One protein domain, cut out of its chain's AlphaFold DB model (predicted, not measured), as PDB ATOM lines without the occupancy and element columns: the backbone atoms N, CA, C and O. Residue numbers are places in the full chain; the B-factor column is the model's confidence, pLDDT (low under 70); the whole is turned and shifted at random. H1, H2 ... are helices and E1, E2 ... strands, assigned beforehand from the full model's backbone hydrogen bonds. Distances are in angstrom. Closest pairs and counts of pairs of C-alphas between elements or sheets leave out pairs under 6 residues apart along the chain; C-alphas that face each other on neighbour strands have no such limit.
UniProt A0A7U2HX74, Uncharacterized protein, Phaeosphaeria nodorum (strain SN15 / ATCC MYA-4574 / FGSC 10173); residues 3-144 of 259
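What this domain is: This is residues 3 to 144 of the 259 residues of an uncharacterized protein of Phaeosphaeria nodorum (strain SN15 / ATCC MYA-4574 / FGSC 10173) (UniProt A0A7U2HX74). Little is regular here: a small sandwich of sheets E1-E2-E3-E4 and E5-E6-E7, each antiparallel, makes one end, H1 and loops of residues 53 to 105 the other. Of 142 printed residues, 55 are in named elements, mostly strand. The whole is only just compact, close to loose: radius of gyration of the C-alphas 17.4 A, spans 55 by 38 by 30 A.

Where its parts are: E1 is residues 14 to 17, from C-alpha 14 at (12.043, 29.421, 17.888); E2 25 to 31, E3 34 to 40, H1 42 to 52, E4 106 to 111, E5 115 to 121, E6 126 to 132, and E7 137 to 142, ending with C-alpha 142 at (29.854, 34.176, 9.190).

How they stand to each other: E1 E2 E3 and E5 E6 E7 are meanders, successive antiparallel neighbours. N 27 and O 38 of E2 and E3 are within hydrogen-bond range, 2.9 A, as is every O i to N i+4 pair of H1. The closest C-alphas of E1 and E5, 16 and 119, are 5.7 A apart.

The domain as a whole: The printed part has no cut; link H1 to E4 is long; residues 54 to 102 and 144 have pLDDT under 70.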
ATOM      1  N   PHE A   3      17.847  17.695  17.583       85.00
ATOM      2  CA  PHE A   3      18.858  18.720  17.851       85.00
ATOM      3  C   PHE A   3      19.358  18.585  19.285       85.00
ATOM      4  O   PHE A   3      18.549  18.536  20.211       85.00
ATOM      5  N   VAL A   4      20.676  18.531  19.471       86.19
ATOM      6  CA  VAL A   4      21.268  18.519  20.812       86.19
ATOM      7  C   VAL A   4      21.163  19.939  21.391       86.19
ATOM      8  O   VAL A   4      21.717  20.867  20.787       86.19
ATOM      9  N   PRO A   5      20.420  20.153  22.493       87.88
ATOM     10  CA  PRO A   5      20.307  21.464  23.127       87.88
ATOM     11  C   PRO A   5      21.619  21.850  23.838       87.88
ATOM     12  O   PRO A   5      22.428  20.970  24.132       87.88
ATOM     13  N   PRO A   6      21.834  23.143  24.146       87.25
ATOM     14  CA  PRO A   6      23.010  23.586  24.902       87.25
ATOM     15  C   PRO A   6      23.000  23.086  26.356       87.25
ATOM     16  O   PRO A   6      24.057  22.832  26.923       87.25
ATOM     17  N   ASP A   7      21.806  22.896  26.927       85.88
ATOM     18  CA  ASP A   7      21.584  22.386  28.279       85.88
ATOM     19  C   ASP A   7      20.581  21.225  28.264       85.88
ATOM     20  O   ASP A   7      19.645  21.186  27.453       85.88
ATOM     21  N   ASP A   8      20.725  20.305  29.219       79.25
ATOM     22  CA  ASP A   8      19.839  19.151  29.357       79.25
ATOM     23  C   ASP A   8      18.368  19.576  29.515       79.25
ATOM     24  O   ASP A   8      18.005  20.376  30.381       79.25
ATOM     25  N   LYS A   9      17.490  18.954  28.714       78.81
ATOM     26  CA  LYS A   9      16.018  19.085  28.769       78.81
ATOM     27  C   LYS A   9      15.456  20.461  28.394       78.81
ATOM     28  O   LYS A   9      14.283  20.726  28.665       78.81
ATOM     29  N   VAL A  10      16.233  21.319  27.735       86.94
ATOM     30  CA  VAL A  10      15.713  22.577  27.180       86.94
ATOM     31  C   VAL A  10      15.107  22.334  25.794       86.94
ATOM     32  O   VAL A  10      15.663  21.614  24.971       86.94
ATOM     33  N   ILE A  11      13.943  22.932  25.539       88.81
ATOM     34  CA  ILE A  11      13.192  22.806  24.280       88.81
ATOM     35  C   ILE A  11      13.376  24.101  23.474       88.81
ATOM     36  O   ILE A  11      13.329  25.185  24.072       88.81
ATOM     37  N   PRO A  12      13.566  24.035  22.142       93.00
ATOM     38  CA  PRO A  12      13.703  25.240  21.342       93.00
ATOM     39  C   PRO A  12      12.381  26.018  21.314       93.00
ATOM     40  O   PRO A  12      11.306  25.455  21.110       93.00
ATOM     41  N   ARG A  13      12.461  27.334  21.518       95.12
ATOM     42  CA  ARG A  13      11.318  28.261  21.469       95.12
ATOM     43  C   ARG A  13      11.035  28.760  20.058       95.12
ATOM     44  O   ARG A  13       9.884  29.023  19.731       95.12
ATOM     45  N   LEU A  14      12.087  28.930  19.262       96.00
ATOM     46  CA  LEU A  14      12.043  29.421  17.888       96.00
ATOM     47  C   LEU A  14      13.013  28.604  17.044       96.00
ATOM     48  O   LEU A  14      14.042  28.151  17.549       96.00
ATOM     49  N   TYR A  15      12.695  28.462  15.763       94.94
ATOM     50  CA  TYR A  15      13.592  27.897  14.769       94.94
ATOM     51  C   TYR A  15      13.446  28.653  13.448       94.94
ATOM     52  O   TYR A  15      12.363  29.122  13.106       94.94
ATOM     53  N   ALA A  16      14.540  28.743  12.705       95.25
ATOM     54  CA  ALA A  16      14.561  29.185  11.321       95.25
ATOM     55  C   ALA A  16      15.513  28.282  10.542       95.25
ATOM     56  O   ALA A  16      16.532  27.843  11.071       95.25
ATOM     57  N   ALA A  17      15.179  28.001   9.290       93.44
ATOM     58  CA  ALA A  17      16.031  27.234   8.397       93.44
ATOM     59  C   ALA A  17      16.260  28.029   7.119       93.44
ATOM     60  O   ALA A  17      15.374  28.757   6.666       93.44
ATOM     61  N   ALA A  18      17.453  27.897   6.554       90.75
ATOM     62  CA  ALA A  18      17.755  28.516   5.279       90.75
ATOM     63  C   ALA A  18      17.002  27.783   4.164       90.75
ATOM     64  O   ALA A  18      16.927  26.554   4.155       90.75
ATOM     65  N   ALA A  19      16.448  28.545   3.222       85.25
ATOM     66  CA  ALA A  19      15.789  27.976   2.048       85.25
ATOM     67  C   ALA A  19      16.798  27.424   1.028       85.25
ATOM     68  O   ALA A  19      16.515  26.454   0.327       85.25
ATOM     69  N   ASP A  20      17.976  28.042   0.947       83.25
ATOM     70  CA  ASP A  20      19.065  27.584   0.098       83.25
ATOM     71  C   ASP A  20      19.832  26.442   0.784       83.25
ATOM     72  O   ASP A  20      20.314  26.571   1.908       83.25
ATOM     73  N   LEU A  21      19.919  25.314   0.076       83.44
ATOM     74  CA  LEU A  21      20.546  24.071   0.528       83.44
ATOM     75  C   LEU A  21      21.905  23.820  -0.143       83.44
ATOM     76  O   LEU A  21      22.455  22.728  -0.000       83.44
ATOM     77  N   SER A  22      22.442  24.791  -0.894       78.38
ATOM     78  CA  SER A  22      23.724  24.670  -1.610       78.38
ATOM     79  C   SER A  22      24.887  24.301  -0.686       78.38
ATOM     80  O   SER A  22      25.726  23.478  -1.046       78.38
ATOM     81  N   ASN A  23      24.876  24.841   0.534       76.81
ATOM     82  CA  ASN A  23      25.844  24.560   1.595       76.81
ATOM     83  C   ASN A  23      25.324  23.553   2.637       76.81
ATOM     84  O   ASN A  23      25.924  23.403   3.701       76.81
ATOM     85  N   GLY A  24      24.230  22.848   2.332       84.94
ATOM     86  CA  GLY A  24      23.548  21.955   3.261       84.94
ATOM     87  C   GLY A  24      22.370  22.623   3.965       84.94
ATOM     88  O   GLY A  24      22.035  23.777   3.696       84.94
ATOM     89  N   ALA A  25      21.701  21.889   4.855       88.56
ATOM     90  CA  ALA A  25      20.609  22.457   5.637       88.56
ATOM     91  C   ALA A  25      21.175  23.203   6.850       88.56
ATOM     92  O   ALA A  25      21.690  22.593   7.789       88.56
ATOM     93  N   ILE A  26      21.047  24.526   6.827       91.19
ATOM     94  CA  ILE A  26      21.410  25.396   7.941       91.19
ATOM     95  C   ILE A  26      20.164  25.687   8.766       91.19
ATOM     96  O   ILE A  26      19.191  26.246   8.257       91.19
ATOM     97  N   ILE A  27      20.203  25.312  10.041       94.00
ATOM     98  CA  ILE A  27      19.093  25.465  10.977       94.00
ATOM     99  C   ILE A  27      19.585  26.260  12.180       94.00
ATOM    100  O   ILE A  27      20.603  25.934  12.782       94.00
ATOM    101  N   VAL A  28      18.845  27.292  12.557       95.31
ATOM    102  CA  VAL A  28      19.082  28.077  13.765       95.31
ATOM    103  C   VAL A  28      17.934  27.813  14.720       95.31
ATOM    104  O   VAL A  28      16.776  27.885  14.314       95.31
ATOM    105  N   ALA A  29      18.236  27.528  15.982       96.12
ATOM    106  CA  ALA A  29      17.225  27.373  17.018       96.12
ATOM    107  C   ALA A  29      17.571  28.192  18.259       96.12
ATOM    108  O   ALA A  29      18.739  28.409  18.574       96.12
ATOM    109  N   VAL A  30      16.541  28.639  18.973       96.69
ATOM    110  CA  VAL A  30      16.686  29.448  20.189       96.69
ATOM    111  C   VAL A  30      16.243  28.645  21.403       96.69
ATOM    112  O   VAL A  30      15.074  28.267  21.496       96.69
ATOM    113  N   TYR A  31      17.142  28.440  22.361       95.44
ATOM    114  CA  TYR A  31      16.899  27.742  23.626       95.44
ATOM    115  C   TYR A  31      16.996  28.735  24.782       95.44
ATOM    116  O   TYR A  31      18.082  29.114  25.212       95.44
ATOM    117  N   GLY A  32      15.849  29.192  25.288       93.88
ATOM    118  CA  GLY A  32      15.830  30.283  26.265       93.88
ATOM    119  C   GLY A  32      16.340  31.581  25.639       93.88
ATOM    120  O   GLY A  32      15.613  32.172  24.837       93.88
ATOM    121  N   ASP A  33      17.560  31.975  26.014       94.81
ATOM    122  CA  ASP A  33      18.297  33.122  25.469       94.81
ATOM    123  C   ASP A  33      19.470  32.688  24.559       94.81
ATOM    124  O   ASP A  33      20.063  33.529  23.890       94.81
ATOM    125  N   ALA A  34      19.816  31.395  24.512       96.00
ATOM    126  CA  ALA A  34      20.921  30.878  23.705       96.00
ATOM    127  C   ALA A  34      20.495  30.651  22.251       96.00
ATOM    128  O   ALA A  34      19.445  30.059  21.980       96.00
ATOM    129  N   ILE A  35      21.329  31.088  21.310       96.50
ATOM    130  CA  ILE A  35      21.142  30.899  19.872       96.50
ATOM    131  C   ILE A  35      22.088  29.796  19.411       96.50
ATOM    132  O   ILE A  35      23.304  29.931  19.512       96.50
ATOM    133  N   MET A  36      21.528  28.719  18.871       95.56
ATOM    134  CA  MET A  36      22.265  27.550  18.406       95.56
ATOM    135  C   MET A  36      22.189  27.439  16.888       95.56
ATOM    136  O   MET A  36      21.101  27.504  16.313       95.56
ATOM    137  N   LEU A  37      23.337  27.229  16.251       93.25
ATOM    138  CA  LEU A  37      23.472  26.945  14.828       93.25
ATOM    139  C   LEU A  37      23.741  25.456  14.621       93.25
ATOM    140  O   LEU A  37      24.701  24.906  15.155       93.25
ATOM    141  N   TYR A  38      22.923  24.827  13.792       91.75
ATOM    142  CA  TYR A  38      23.052  23.443  13.371       91.75
ATOM    143  C   TYR A  38      23.279  23.388  11.862       91.75
ATOM    144  O   TYR A  38      22.637  24.117  11.102       91.75
ATOM    145  N   ASN A  39      24.176  22.506  11.425       88.00
ATOM    146  CA  ASN A  39      24.513  22.344  10.016       88.00
ATOM    147  C   ASN A  39      24.417  20.873   9.605       88.00
ATOM    148  O   ASN A  39      25.084  20.021  10.186       88.00
ATOM    149  N   VAL A  40      23.610  20.597   8.585       85.94
ATOM    150  CA  VAL A  40      23.528  19.295   7.918       85.94
ATOM    151  C   VAL A  40      24.251  19.404   6.575       85.94
ATOM    152  O   VAL A  40      23.715  20.049   5.675       85.94
ATOM    153  N   PRO A  41      25.425  18.771   6.404       81.31
ATOM    154  CA  PRO A  41      26.167  18.778   5.146       81.31
ATOM    155  C   PRO A  41      25.319  18.474   3.890       81.31
ATOM    156  O   PRO A  41      24.422  17.624   3.951       81.31
ATOM    157  N   PRO A  42      25.634  19.094   2.732       80.62
ATOM    158  CA  PRO A  42      24.923  18.867   1.470       80.62
ATOM    159  C   PRO A  42      24.838  17.390   1.073       80.62
ATOM    160  O   PRO A  42      23.795  16.942   0.597       80.62
ATOM    161  N   ASP A  43      25.903  16.623   1.316       77.88
ATOM    162  CA  ASP A  43      26.002  15.206   0.947       77.88
ATOM    163  C   ASP A  43      24.872  14.365   1.565       77.88
ATOM    164  O   ASP A  43      24.294  13.505   0.902       77.88
ATOM    165  N   ILE A  44      24.478  14.673   2.804       77.88
ATOM    166  CA  ILE A  44      23.381  13.995   3.517       77.88
ATOM    167  C   ILE A  44      22.036  14.328   2.870       77.88
ATOM    168  O   ILE A  44      21.172  13.467   2.709       77.88
ATOM    169  N   VAL A  45      21.846  15.595   2.493       78.00
ATOM    170  CA  VAL A  45      20.617  16.068   1.844       78.00
ATOM    171  C   VAL A  45      20.460  15.403   0.475       78.00
ATOM    172  O   VAL A  45      19.359  14.976   0.116       78.00
ATOM    173  N   LEU A  46      21.560  15.269  -0.272       77.62
ATOM    174  CA  LEU A  46      21.591  14.556  -1.548       77.62
ATOM    175  C   LEU A  46      21.283  13.066  -1.364       77.62
ATOM    176  O   LEU A  46      20.434  12.540  -2.087       77.62
ATOM    177  N   TYR A  47      21.889  12.419  -0.364       74.62
ATOM    178  CA  TYR A  47      21.607  11.022  -0.027       74.62
ATOM    179  C   TYR A  47      20.122  10.807   0.312       74.62
ATOM    180  O   TYR A  47      19.498   9.882  -0.202       74.62
ATOM    181  N   SER A  48      19.514  11.723   1.080       75.50
ATOM    182  CA  SER A  48      18.087  11.668   1.449       75.50
ATOM    183  C   SER A  48      17.177  11.687   0.235       75.50
ATOM    184  O   SER A  48      16.235  10.903   0.128       75.50
ATOM    185  N   ARG A  49      17.470  12.582  -0.710       78.00
ATOM    186  CA  ARG A  49      16.690  12.708  -1.941       78.00
ATOM    187  C   ARG A  49      16.834  11.475  -2.828       78.00
ATOM    188  O   ARG A  49      15.844  11.065  -3.428       78.00
ATOM    189  N   ALA A  50      18.034  10.898  -2.913       74.44
ATOM    190  CA  ALA A  50      18.275   9.674  -3.672       74.44
ATOM    191  C   ALA A  50      17.479   8.490  -3.093       74.44
ATOM    192  O   ALA A  50      16.771   7.813  -3.840       74.44
ATOM    193  N   GLU A  51      17.501   8.316  -1.766       73.69
ATOM    194  CA  GLU A  51      16.723   7.282  -1.073       73.69
ATOM    195  C   GLU A  51      15.210   7.464  -1.285       73.69
ATOM    196  O   GLU A  51      14.518   6.525  -1.677       73.69
ATOM    197  N   GLN A  52      14.690   8.687  -1.119       74.75
ATOM    198  CA  GLN A  52      13.264   8.990  -1.324       74.75
ATOM    199  C   GLN A  52      12.791   8.749  -2.760       74.75
ATOM    200  O   GLN A  52      11.625   8.423  -2.986       74.75
ATOM    201  N   LYS A  53      13.679   8.918  -3.743       76.56
ATOM    202  CA  LYS A  53      13.366   8.703  -5.158       76.56
ATOM    203  C   LYS A  53      13.301   7.214  -5.524       76.56
ATOM    204  O   LYS A  53      12.854   6.886  -6.620       76.56
ATOM    205  N   GLY A  54      13.716   6.316  -4.627       63.59
ATOM    206  CA  GLY A  54      13.775   4.882  -4.902       63.59
ATOM    207  C   GLY A  54      14.791   4.525  -5.991       63.59
ATOM    208  O   GLY A  54      14.711   3.433  -6.555       63.59
ATOM    209  N   ASP A  55      15.732   5.432  -6.287       55.66
ATOM    210  CA  ASP A  55      16.911   5.133  -7.098       55.66
ATOM    211  C   ASP A  55      17.815   4.231  -6.244       55.66
ATOM    212  O   ASP A  55      18.781   4.667  -5.624       55.66
ATOM    213  N   ASN A  56      17.492   2.937  -6.214       50.97
ATOM    214  CA  ASN A  56      18.390   1.858  -5.790       50.97
ATOM    215  C   ASN A  56      19.506   1.640  -6.832       50.97
ATOM    216  O   ASN A  56      19.929   0.510  -7.070       50.97
ATOM    217  N   THR A  57      19.945   2.699  -7.513       47.62
ATOM    218  CA  THR A  57      21.157   2.681  -8.324       47.62
ATOM    219  C   THR A  57      22.288   2.438  -7.340       47.62
ATOM    220  O   THR A  57      22.438   3.212  -6.398       47.62
ATOM    221  N   ASP A  58      22.940   1.288  -7.495       43.41
ATOM    222  CA  ASP A  58      23.858   0.642  -6.563       43.41
ATOM    223  C   ASP A  58      24.419   1.566  -5.473       43.41
ATOM    224  O   ASP A  58      25.121   2.540  -5.744       43.41
ATOM    225  N   ARG A  59      24.165   1.210  -4.207       48.34
ATOM    226  CA  ARG A  59      24.773   1.831  -3.011       48.34
ATOM    227  C   ARG A  59      26.311   1.938  -3.095       48.34
ATOM    228  O   ARG A  59      26.900   2.676  -2.311       48.34
ATOM    229  N   ASP A  60      26.933   1.237  -4.045       46.91
ATOM    230  CA  ASP A  60      28.353   1.283  -4.387       46.91
ATOM    231  C   ASP A  60      28.771   2.460  -5.299       46.91
ATOM    232  O   ASP A  60      29.940   2.840  -5.270       46.91
ATOM    233  N   ASP A  61      27.868   3.099  -6.052       44.09
ATOM    234  CA  ASP A  61      28.196   4.275  -6.886       44.09
ATOM    235  C   ASP A  61      28.140   5.597  -6.097       44.09
ATOM    236  O   ASP A  61      28.731   6.601  -6.496       44.09
ATOM    237  N   LEU A  62      27.494   5.586  -4.926       47.06
ATOM    238  CA  LEU A  62      27.607   6.636  -3.907       47.06
ATOM    239  C   LEU A  62      28.722   6.338  -2.894       47.06
ATOM    240  O   LEU A  62      28.799   6.990  -1.852       47.06
ATOM    241  N   ASN A  63      29.597   5.368  -3.186       40.75
ATOM    242  CA  ASN A  63      30.771   5.101  -2.372       40.75
ATOM    243  C   ASN A  63      31.679   6.353  -2.379       40.75
ATOM    244  O   ASN A  63      32.236   6.700  -3.427       40.75
ATOM    245  N   PRO A  64      31.920   7.001  -1.222       42.66
ATOM    246  CA  PRO A  64      32.804   8.169  -1.107       42.66
ATOM    247  C   PRO A  64      34.266   7.867  -1.485       42.66
ATOM    248  O   PRO A  64      35.126   8.743  -1.463       42.66
ATOM    249  N   SER A  65      34.571   6.612  -1.819       36.25
ATOM    250  CA  SER A  65      35.907   6.122  -2.144       36.25
ATOM    251  C   SER A  65      36.361   6.406  -3.584       36.25
ATOM    252  O   SER A  65      37.550   6.257  -3.865       36.25
ATOM    253  N   ALA A  66      35.477   6.826  -4.500       38.22
ATOM    254  CA  ALA A  66      35.858   7.099  -5.895       38.22
ATOM    255  C   ALA A  66      36.380   8.533  -6.136       38.22
ATOM    256  O   ALA A  66      36.990   8.800  -7.173       38.22
ATOM    257  N   VAL A  67      36.221   9.444  -5.167       38.84
ATOM    258  CA  VAL A  67      36.731  10.822  -5.238       38.84
ATOM    259  C   VAL A  67      37.671  11.080  -4.057       38.84
ATOM    260  O   VAL A  67      37.266  11.513  -2.990       38.84
ATOM    261  N   SER A  68      38.964  10.817  -4.269       32.19
ATOM    262  CA  SER A  68      40.082  11.275  -3.424       32.19
ATOM    263  C   SER A  68      40.002  10.919  -1.923       32.19
ATOM    264  O   SER A  68      39.625  11.706  -1.055       32.19
ATOM    265  N   ALA A  69      40.476   9.714  -1.612       36.66
ATOM    266  CA  ALA A  69      40.481   9.047  -0.311       36.66
ATOM    267  C   ALA A  69      41.354   9.671   0.814       36.66
ATOM    268  O   ALA A  69      42.034   8.931   1.527       36.66
ATOM    269  N   LYS A  70      41.377  11.000   1.026       33.97
ATOM    270  CA  LYS A  70      42.103  11.597   2.177       33.97
ATOM    271  C   LYS A  70      41.413  12.726   2.966       33.97
ATOM    272  O   LYS A  70      41.987  13.134   3.970       33.97
ATOM    273  N   SER A  71      40.205  13.193   2.623       44.00
ATOM    274  CA  SER A  71      39.539  14.269   3.405       44.00
ATOM    275  C   SER A  71      38.005  14.207   3.513       44.00
ATOM    276  O   SER A  71      37.397  15.106   4.097       44.00
ATOM    277  N   VAL A  72      37.357  13.175   2.968       44.94
ATOM    278  CA  VAL A  72      35.909  13.205   2.662       44.94
ATOM    279  C   VAL A  72      34.993  12.904   3.860       44.94
ATOM    280  O   VAL A  72      33.839  13.304   3.846       44.94
ATOM    281  N   ASN A  73      35.503  12.332   4.955       42.22
ATOM    282  CA  ASN A  73      34.688  11.970   6.128       42.22
ATOM    283  C   ASN A  73      34.925  12.872   7.352       42.22
ATOM    284  O   ASN A  73      34.684  12.462   8.482       42.22
ATOM    285  N   HIS A  74      35.423  14.099   7.172       45.72
ATOM    286  CA  HIS A  74      35.638  15.006   8.307       45.72
ATOM    287  C   HIS A  74      34.325  15.410   9.002       45.72
ATOM    288  O   HIS A  74      34.355  15.757  10.180       45.72
ATOM    289  N   TRP A  75      33.187  15.322   8.305       48.31
ATOM    290  CA  TRP A  75      31.863  15.582   8.867       48.31
ATOM    291  C   TRP A  75      31.367  14.466   9.797       48.31
ATOM    292  O   TRP A  75      30.577  14.763  10.688       48.31
ATOM    293  N   LEU A  76      31.861  13.220   9.682       46.12
ATOM    294  CA  LEU A  76      31.554  12.168  10.669       46.12
ATOM    295  C   LEU A  76      32.057  12.564  12.065       46.12
ATOM    296  O   LEU A  76      31.409  12.265  13.061       46.12
ATOM    297  N   ASN A  77      33.146  13.336  12.153       50.50
ATOM    298  CA  ASN A  77      33.630  13.857  13.434       50.50
ATOM    299  C   ASN A  77      32.667  14.889  14.058       50.50
ATOM    300  O   ASN A  77      32.728  15.119  15.262       50.50
ATOM    301  N   TRP A  78      31.798  15.534  13.268       47.84
ATOM    302  CA  TRP A  78      30.733  16.408  13.786       47.84
ATOM    303  C   TRP A  78      29.521  15.610  14.285       47.84
ATOM    304  O   TRP A  78      28.650  16.168  14.951       47.84
ATOM    305  N   TRP A  79      29.455  14.316  13.956       53.94
ATOM    306  CA  TRP A  79      28.398  13.398  14.376       53.94
ATOM    307  C   TRP A  79      28.747  12.610  15.637       53.94
ATOM    308  O   TRP A  79      27.833  12.170  16.331       53.94
ATOM    309  N   ASP A  80      30.033  12.490  15.977       51.53
ATOM    310  CA  ASP A  80      30.524  11.855  17.209       51.53
ATOM    311  C   ASP A  80      30.290  12.738  18.454       51.53
ATOM    312  O   ASP A  80      31.154  12.894  19.321       51.53
ATOM    313  N   VAL A  81      29.101  13.334  18.578       54.75
ATOM    314  CA  VAL A  81      28.644  13.833  19.874       54.75
ATOM    315  C   VAL A  81      28.346  12.590  20.713       54.75
ATOM    316  O   VAL A  81      27.491  11.800  20.305       54.75
ATOM    317  N   PRO A  82      29.024  12.367  21.856       52.12
ATOM    318  CA  PRO A  82      28.705  11.240  22.717       52.12
ATOM    319  C   PRO A  82      27.232  11.348  23.096       52.12
ATOM    320  O   PRO A  82      26.832  12.270  23.807       52.12
ATOM    321  N   LEU A  83      26.428  10.433  22.551       51.88
ATOM    322  CA  LEU A  83      24.997  10.363  22.797       51.88
ATOM    323  C   LEU A  83      24.810  10.332  24.313       51.88
ATOM    324  O   LEU A  83      25.219   9.377  24.980       51.88
ATOM    325  N   THR A  84      24.216  11.384  24.874       52.03
ATOM    326  CA  THR A  84      23.726  11.310  26.248       52.03
ATOM    327  C   THR A  84      22.729  10.151  26.313       52.03
ATOM    328  O   THR A  84      22.098   9.802  25.309       52.03
ATOM    329  N   SER A  85      22.608   9.492  27.470       51.25
ATOM    330  CA  SER A  85      21.807   8.263  27.603       51.25
ATOM    331  C   SER A  85      20.359   8.404  27.112       51.25
ATOM    332  O   SER A  85      19.761   7.412  26.705       51.25
ATOM    333  N   ASP A  86      19.828   9.628  27.080       53.97
ATOM    334  CA  ASP A  86      18.489   9.944  26.580       53.97
ATOM    335  C   ASP A  86      18.388   9.908  25.040       53.97
ATOM    336  O   ASP A  86      17.324   9.609  24.502       53.97
ATOM    337  N   VAL A  87      19.480  10.166  24.309       53.56
ATOM    338  CA  VAL A  87      19.495  10.177  22.834       53.56
ATOM    339  C   VAL A  87      19.763   8.783  22.259       53.56
ATOM    340  O   VAL A  87      19.218   8.430  21.213       53.56
ATOM    341  N   ALA A  88      20.513   7.948  22.985       53.62
ATOM    342  CA  ALA A  88      20.724   6.538  22.647       53.62
ATOM    343  C   ALA A  88      19.412   5.728  22.585       53.62
ATOM    344  O   ALA A  88      19.355   4.711  21.903       53.62
ATOM    345  N   ALA A  89      18.347   6.193  23.247       55.66
ATOM    346  CA  ALA A  89      17.021   5.578  23.191       55.66
ATOM    347  C   ALA A  89      16.307   5.747  21.834       55.66
ATOM    348  O   ALA A  89      15.366   5.009  21.553       55.66
ATOM    349  N   TYR A  90      16.732   6.709  21.005       54.19
ATOM    350  CA  TYR A  90      16.176   6.945  19.666       54.19
ATOM    351  C   TYR A  90      16.988   6.279  18.550       54.19
ATOM    352  O   TYR A  90      16.576   6.332  17.392       54.19
ATOM    353  N   ALA A  91      18.143   5.693  18.878       55.53
ATOM    354  CA  ALA A  91      18.894   4.880  17.938       55.53
ATOM    355  C   ALA A  91      18.168   3.551  17.747       55.53
ATOM    356  O   ALA A  91      17.839   2.891  18.733       55.53
ATOM    357  N   ASP A  92      17.906   3.171  16.497       55.16
ATOM    358  CA  ASP A  92      17.352   1.855  16.203       55.16
ATOM    359  C   ASP A  92      18.403   0.790  16.567       55.16
ATOM    360  O   ASP A  92      19.480   0.770  15.962       55.16
ATOM    361  N   PRO A  93      18.150  -0.074  17.566       55.59
ATOM    362  CA  PRO A  93      19.096  -1.119  17.933       55.59
ATOM    363  C   PRO A  93      19.275  -2.176  16.832       55.59
ATOM    364  O   PRO A  93      20.225  -2.957  16.913       55.59
ATOM    365  N   GLU A  94      18.390  -2.229  15.826       55.09
ATOM    366  CA  GLU A  94      18.442  -3.223  14.748       55.09
ATOM    367  C   GLU A  94      19.270  -2.787  13.525       55.09
ATOM    368  O   GLU A  94      19.698  -3.655  12.763       55.09
ATOM    369  N   ASP A  95      19.579  -1.492  13.364       58.53
ATOM    370  CA  ASP A  95      20.433  -0.994  12.272       58.53
ATOM    371  C   ASP A  95      21.548  -0.053  12.772       58.53
ATOM    372  O   ASP A  95      21.482   1.170  12.608       58.53
ATOM    373  N   PRO A  96      22.626  -0.614  13.357       55.72
ATOM    374  CA  PRO A  96      23.787   0.159  13.801       55.72
ATOM    375  C   PRO A  96      24.560   0.826  12.649       55.72
ATOM    376  O   PRO A  96      25.480   1.596  12.915       55.72
ATOM    377  N   ASN A  97      24.209   0.537  11.390       53.34
ATOM    378  CA  ASN A  97      24.819   1.110  10.194       53.34
ATOM    379  C   ASN A  97      23.905   2.122   9.488       53.34
ATOM    380  O   ASN A  97      24.215   2.523   8.361       53.34
ATOM    381  N   SER A  98      22.804   2.545  10.121       57.91
ATOM    382  CA  SER A  98      21.949   3.580   9.551       57.91
ATOM    383  C   SER A  98      22.784   4.840   9.267       57.91
ATOM    384  O   SER A  98      23.389   5.397  10.187       57.91
ATOM    385  N   PRO A  99      22.839   5.314   8.008       56.88
ATOM    386  CA  PRO A  99      23.643   6.477   7.629       56.88
ATOM    387  C   PRO A  99      23.044   7.796   8.145       56.88
ATOM    388  O   PRO A  99      23.601   8.868   7.911       56.88
ATOM    389  N   TRP A 100      21.888   7.731   8.814       62.66
ATOM    390  CA  TRP A 100      21.116   8.877   9.256       62.66
ATOM    391  C   TRP A 100      21.559   9.359  10.640       62.66
ATOM    392  O   TRP A 100      21.461   8.602  11.610       62.66
ATOM    393  N   PRO A 101      21.956  10.636  10.799       59.62
ATOM    394  CA  PRO A 101      22.241  11.177  12.116       59.62
ATOM    395  C   PRO A 101      20.957  11.217  12.954       59.62
ATOM    396  O   PRO A 101      19.999  11.950  12.679       59.62
ATOM    397  N   ILE A 102      20.934  10.416  14.018       68.81
ATOM    398  CA  ILE A 102      19.844  10.408  15.001       68.81
ATOM    399  C   ILE A 102      19.871  11.712  15.812       68.81
ATOM    400  O   ILE A 102      18.810  12.222  16.185       68.81
ATOM    401  N   ALA A 103      21.058  12.305  15.981       73.69
ATOM    402  CA  ALA A 103      21.304  13.539  16.712       73.69
ATOM    403  C   ALA A 103      22.197  14.503  15.920       73.69
ATOM    404  O   ALA A 103      23.115  14.066  15.229       73.69
ATOM    405  N   LEU A 104      21.951  15.805  16.048       79.62
ATOM    406  CA  LEU A 104      22.762  16.846  15.426       79.62
ATOM    407  C   LEU A 104      23.329  17.780  16.495       79.62
ATOM    408  O   LEU A 104      22.572  18.450  17.206       79.62
ATOM    409  N   GLY A 105      24.658  17.814  16.599       81.75
ATOM    410  CA  GLY A 105      25.381  18.766  17.435       81.75
ATOM    411  C   GLY A 105      25.255  20.182  16.880       81.75
ATOM    412  O   GLY A 105      25.379  20.392  15.673       81.75
ATOM    413  N   GLY A 106      24.975  21.142  17.757       85.25
ATOM    414  CA  GLY A 106      24.915  22.559  17.411       85.25
ATOM    415  C   GLY A 106      26.089  23.330  17.997       85.25
ATOM    416  O   GLY A 106      26.667  22.923  19.003       85.25
ATOM    417  N   THR A 107      26.398  24.469  17.391       88.81
ATOM    418  CA  THR A 107      27.357  25.446  17.912       88.81
ATOM    419  C   THR A 107      26.592  26.639  18.464       88.81
ATOM    420  O   THR A 107      25.744  27.203  17.770       88.81
ATOM    421  N   GLU A 108      26.890  27.043  19.697       93.69
ATOM    422  CA  GLU A 108      26.351  28.283  20.257       93.69
ATOM    423  C   GLU A 108      26.931  29.482  19.500       93.69
ATOM    424  O   GLU A 108      28.146  29.632  19.372       93.69
ATOM    425  N   VAL A 109      26.041  30.313  18.963       93.94
ATOM    426  CA  VAL A 109      26.387  31.541  18.246       93.94
ATOM    427  C   VAL A 109      26.547  32.691  19.227       93.94
ATOM    428  O   VAL A 109      27.542  33.410  19.169       93.94
ATOM    429  N   ASP A 110      25.542  32.882  20.086       95.44
ATOM    430  CA  ASP A 110      25.487  33.968  21.061       95.44
ATOM    431  C   ASP A 110      24.339  33.752  22.064       95.44
ATOM    432  O   ASP A 110      23.487  32.876  21.882       95.44
ATOM    433  N   GLN A 111      24.271  34.618  23.078       95.50
ATOM    434  CA  GLN A 111      23.153  34.722  24.012       95.50
ATOM    435  C   GLN A 111      22.478  36.087  23.897       95.50
ATOM    436  O   GLN A 111      23.083  37.132  24.138       95.50
ATOM    437  N   LEU A 112      21.182  36.088  23.593       95.12
ATOM    438  CA  LEU A 112      20.392  37.303  23.456       95.12
ATOM    439  C   LEU A 112      19.036  37.152  24.146       95.12
ATOM    440  O   LEU A 112      18.260  36.239  23.883       95.12
ATOM    441  N   LYS A 113      18.733  38.105  25.029       96.56
ATOM    442  CA  LYS A 113      17.489  38.111  25.798       96.56
ATOM    443  C   LYS A 113      16.314  38.613  24.984       96.56
ATOM    444  O   LYS A 113      16.421  39.582  24.235       96.56
ATOM    445  N   GLY A 114      15.153  38.019  25.241       95.69
ATOM    446  CA  GLY A 114      13.883  38.535  24.736       95.69
ATOM    447  C   GLY A 114      13.752  38.448  23.217       95.69
ATOM    448  O   GLY A 114      13.066  39.288  22.636       95.69
ATOM    449  N   ILE A 115      14.397  37.458  22.594       97.00
ATOM    450  CA  ILE A 115      14.221  37.142  21.176       97.00
ATOM    451  C   ILE A 115      12.757  36.767  20.931       97.00
ATOM    452  O   ILE A 115      12.195  35.921  21.636       97.00
ATOM    453  N   CYS A 116      12.154  37.396  19.928       96.62
ATOM    454  CA  CYS A 116      10.798  37.113  19.471       96.62
ATOM    455  C   CYS A 116      10.756  36.529  18.056       96.62
ATOM    456  O   CYS A 116       9.791  35.850  17.723       96.62
ATOM    457  N   GLU A 117      11.794  36.753  17.248       96.25
ATOM    458  CA  GLU A 117      11.878  36.260  15.873       96.25
ATOM    459  C   GLU A 117      13.338  36.068  15.454       96.25
ATOM    460  O   GLU A 117      14.227  36.786  15.921       96.25
ATOM    461  N   ILE A 118      13.583  35.093  14.578       96.44
ATOM    462  CA  ILE A 118      14.893  34.829  13.981       96.44
ATOM    463  C   ILE A 118      14.755  34.570  12.483       96.44
ATOM    464  O   ILE A 118      13.761  34.010  12.029       96.44
ATOM    465  N   SER A 119      15.778  34.940  11.719       94.88
ATOM    466  CA  SER A 119      15.892  34.613  10.298       94.88
ATOM    467  C   SER A 119      17.312  34.174   9.968       94.88
ATOM    468  O   SER A 119      18.273  34.582  10.628       94.88
ATOM    469  N   VAL A 120      17.435  33.329   8.948       93.06
ATOM    470  CA  VAL A 120      18.718  32.828   8.465       93.06
ATOM    471  C   VAL A 120      18.770  32.916   6.945       93.06
ATOM    472  O   VAL A 120      17.822  32.565   6.247       93.06
ATOM    473  N   GLN A 121      19.895  33.406   6.448       89.75
ATOM    474  CA  GLN A 121      20.214  33.555   5.036       89.75
ATOM    475  C   GLN A 121      21.601  32.955   4.812       89.75
ATOM    476  O   GLN A 121      22.472  33.140   5.650       89.75
ATOM    477  N   THR A 122      21.817  32.223   3.722       86.12
ATOM    478  CA  THR A 122      23.092  31.525   3.448       86.12
ATOM    479  C   THR A 122      23.921  32.155   2.338       86.12
ATOM    480  O   THR A 122      25.051  31.726   2.132       86.12
ATOM    481  N   GLN A 123      23.385  33.160   1.640       80.94
ATOM    482  CA  GLN A 123      24.037  33.826   0.511       80.94
ATOM    483  C   GLN A 123      24.041  35.352   0.689       80.94
ATOM    484  O   GLN A 123      23.000  35.914   1.047       80.94
ATOM    485  N   PRO A 124      25.161  36.048   0.406       74.50
ATOM    486  CA  PRO A 124      26.465  35.496   0.000       74.50
ATOM    487  C   PRO A 124      27.246  34.849   1.161       74.50
ATOM    488  O   PRO A 124      28.127  34.031   0.934       74.50
ATOM    489  N   ASP A 125      26.895  35.203   2.396       82.31
ATOM    490  CA  ASP A 125      27.450  34.658   3.633       82.31
ATOM    491  C   ASP A 125      26.313  34.113   4.497       82.31
ATOM    492  O   ASP A 125      25.182  34.615   4.433       82.31
ATOM    493  N   ILE A 126      26.626  33.177   5.399       87.44
ATOM    494  CA  ILE A 126      25.665  32.777   6.426       87.44
ATOM    495  C   ILE A 126      25.421  33.981   7.337       87.44
ATOM    496  O   ILE A 126      26.310  34.446   8.048       87.44
ATOM    497  N   THR A 127      24.199  34.494   7.307       92.00
ATOM    498  CA  THR A 127      23.744  35.629   8.093       92.00
ATOM    499  C   THR A 127      22.562  35.199   8.942       92.00
ATOM    500  O   THR A 127      21.532  34.774   8.424       92.00
ATOM    501  N   ILE A 128      22.709  35.330  10.255       94.19
ATOM    502  CA  ILE A 128      21.652  35.097  11.236       94.19
ATOM    503  C   ILE A 128      21.204  36.459  11.743       94.19
ATOM    504  O   ILE A 128      22.044  37.264  12.148       94.19
ATOM    505  N   ARG A 129      19.899  36.724  11.743       96.31
ATOM    506  CA  ARG A 129      19.327  37.919  12.373       96.31
ATOM    507  C   ARG A 129      18.357  37.507  13.464       96.31
ATOM    508  O   ARG A 129      17.536  36.620  13.242       96.31
ATOM    509  N   ALA A 130      18.431  38.171  14.609       96.56
ATOM    510  CA  ALA A 130      17.485  38.012  15.703       96.56
ATOM    511  C   ALA A 130      16.833  39.352  16.035       96.56
ATOM    512  O   ALA A 130      17.510  40.379  16.131       96.56
ATOM    513  N   PHE A 131      15.522  39.313  16.248       96.31
ATOM    514  CA  PHE A 131      14.714  40.453  16.656       96.31
ATOM    515  C   PHE A 131      14.249  40.261  18.090       96.31
ATOM    516  O   PHE A 131      13.842  39.163  18.483       96.31
ATOM    517  N   THR A 132      14.301  41.329  18.876       96.38
ATOM    518  CA  THR A 132      13.902  41.309  20.284       96.38
ATOM    519  C   THR A 132      12.592  42.056  20.517       96.38
ATOM    520  O   THR A 132      12.223  42.976  19.785       96.38
ATOM    521  N   HIS A 133      11.928  41.751  21.633       94.06
ATOM    522  CA  HIS A 133      10.777  42.523  22.115       94.06
ATOM    523  C   HIS A 133      11.100  44.000  22.415       94.06
ATOM    524  O   HIS A 133      10.185  44.815  22.493       94.06
ATOM    525  N   SER A 134      12.381  44.354  22.577       94.56
ATOM    526  CA  SER A 134      12.857  45.736  22.721       94.56
ATOM    527  C   SER A 134      13.056  46.455  21.379       94.56
ATOM    528  O   SER A 134      13.669  47.521  21.353       94.56
ATOM    529  N   SER A 135      12.562  45.884  20.274       90.62
ATOM    530  CA  SER A 135      12.702  46.427  18.917       90.62
ATOM    531  C   SER A 135      14.158  46.545  18.455       90.62
ATOM    532  O   SER A 135      14.491  47.419  17.656       90.62
ATOM    533  N   GLN A 136      15.041  45.675  18.952       92.25
ATOM    534  CA  GLN A 136      16.425  45.590  18.491       92.25
ATOM    535  C   GLN A 136      16.555  44.469  17.463       92.25
ATOM    536  O   GLN A 136      15.922  43.423  17.595       92.25
ATOM    537  N   CYS A 137      17.398  44.692  16.456       94.56
ATOM    538  CA  CYS A 137      17.818  43.681  15.495       94.56
ATOM    539  C   CYS A 137      19.330  43.496  15.627       94.56
ATOM    540  O   CYS A 137      20.083  44.465  15.503       94.56
ATOM    541  N   ILE A 138      19.763  42.268  15.902       95.25
ATOM    542  CA  ILE A 138      21.178  41.892  15.944       95.25
ATOM    543  C   ILE A 138      21.444  40.925  14.799       95.25
ATOM    544  O   ILE A 138      20.653  40.013  14.558       95.25
ATOM    545  N   SER A 139      22.547  41.144  14.084       94.44
ATOM    546  CA  SER A 139      22.947  40.333  12.939       94.44
ATOM    547  C   SER A 139      24.337  39.752  13.166       94.44
ATOM    548  O   SER A 139      25.294  40.500  13.363       94.44
ATOM    549  N   TRP A 140      24.456  38.433  13.053       93.56
ATOM    550  CA  TRP A 140      25.730  37.721  12.983       93.56
ATOM    551  C   TRP A 140      25.973  37.306  11.541       93.56
ATOM    552  O   TRP A 140      25.082  36.750  10.901       93.56
ATOM    553  N   ARG A 141      27.168  37.585  11.026       90.12
ATOM    554  CA  ARG A 141      27.578  37.194   9.677       90.12
ATOM    555  C   ARG A 141      28.836  36.348   9.762       90.12
ATOM    556  O   ARG A 141      29.857  36.815  10.264       90.12
ATOM    557  N   PHE A 142      28.756  35.128   9.251       85.06
ATOM    558  CA  PHE A 142      29.854  34.176   9.190       85.06
ATOM    559  C   PHE A 142      30.425  34.206   7.778       85.06
ATOM    560  O   PHE A 142      29.801  33.716   6.841       85.06
ATOM    561  N   HIS A 143      31.599  34.814   7.644       79.00
ATOM    562  CA  HIS A 143      32.309  34.925   6.378       79.00
ATOM    563  C   HIS A 143      33.536  34.018   6.393       79.00
ATOM    564  O   HIS A 143      34.296  34.005   7.367       79.00
ATOM    565  N   ASN A 144      33.749  33.281   5.306       68.06
ATOM    566  CA  ASN A 144      34.978  32.530   5.107       68.06
ATOM    567  C   ASN A 144      36.056  33.469   4.548       68.06
ATOM    568  O   ASN A 144      36.009  33.846   3.385       68.06
TER     569      ASN A 144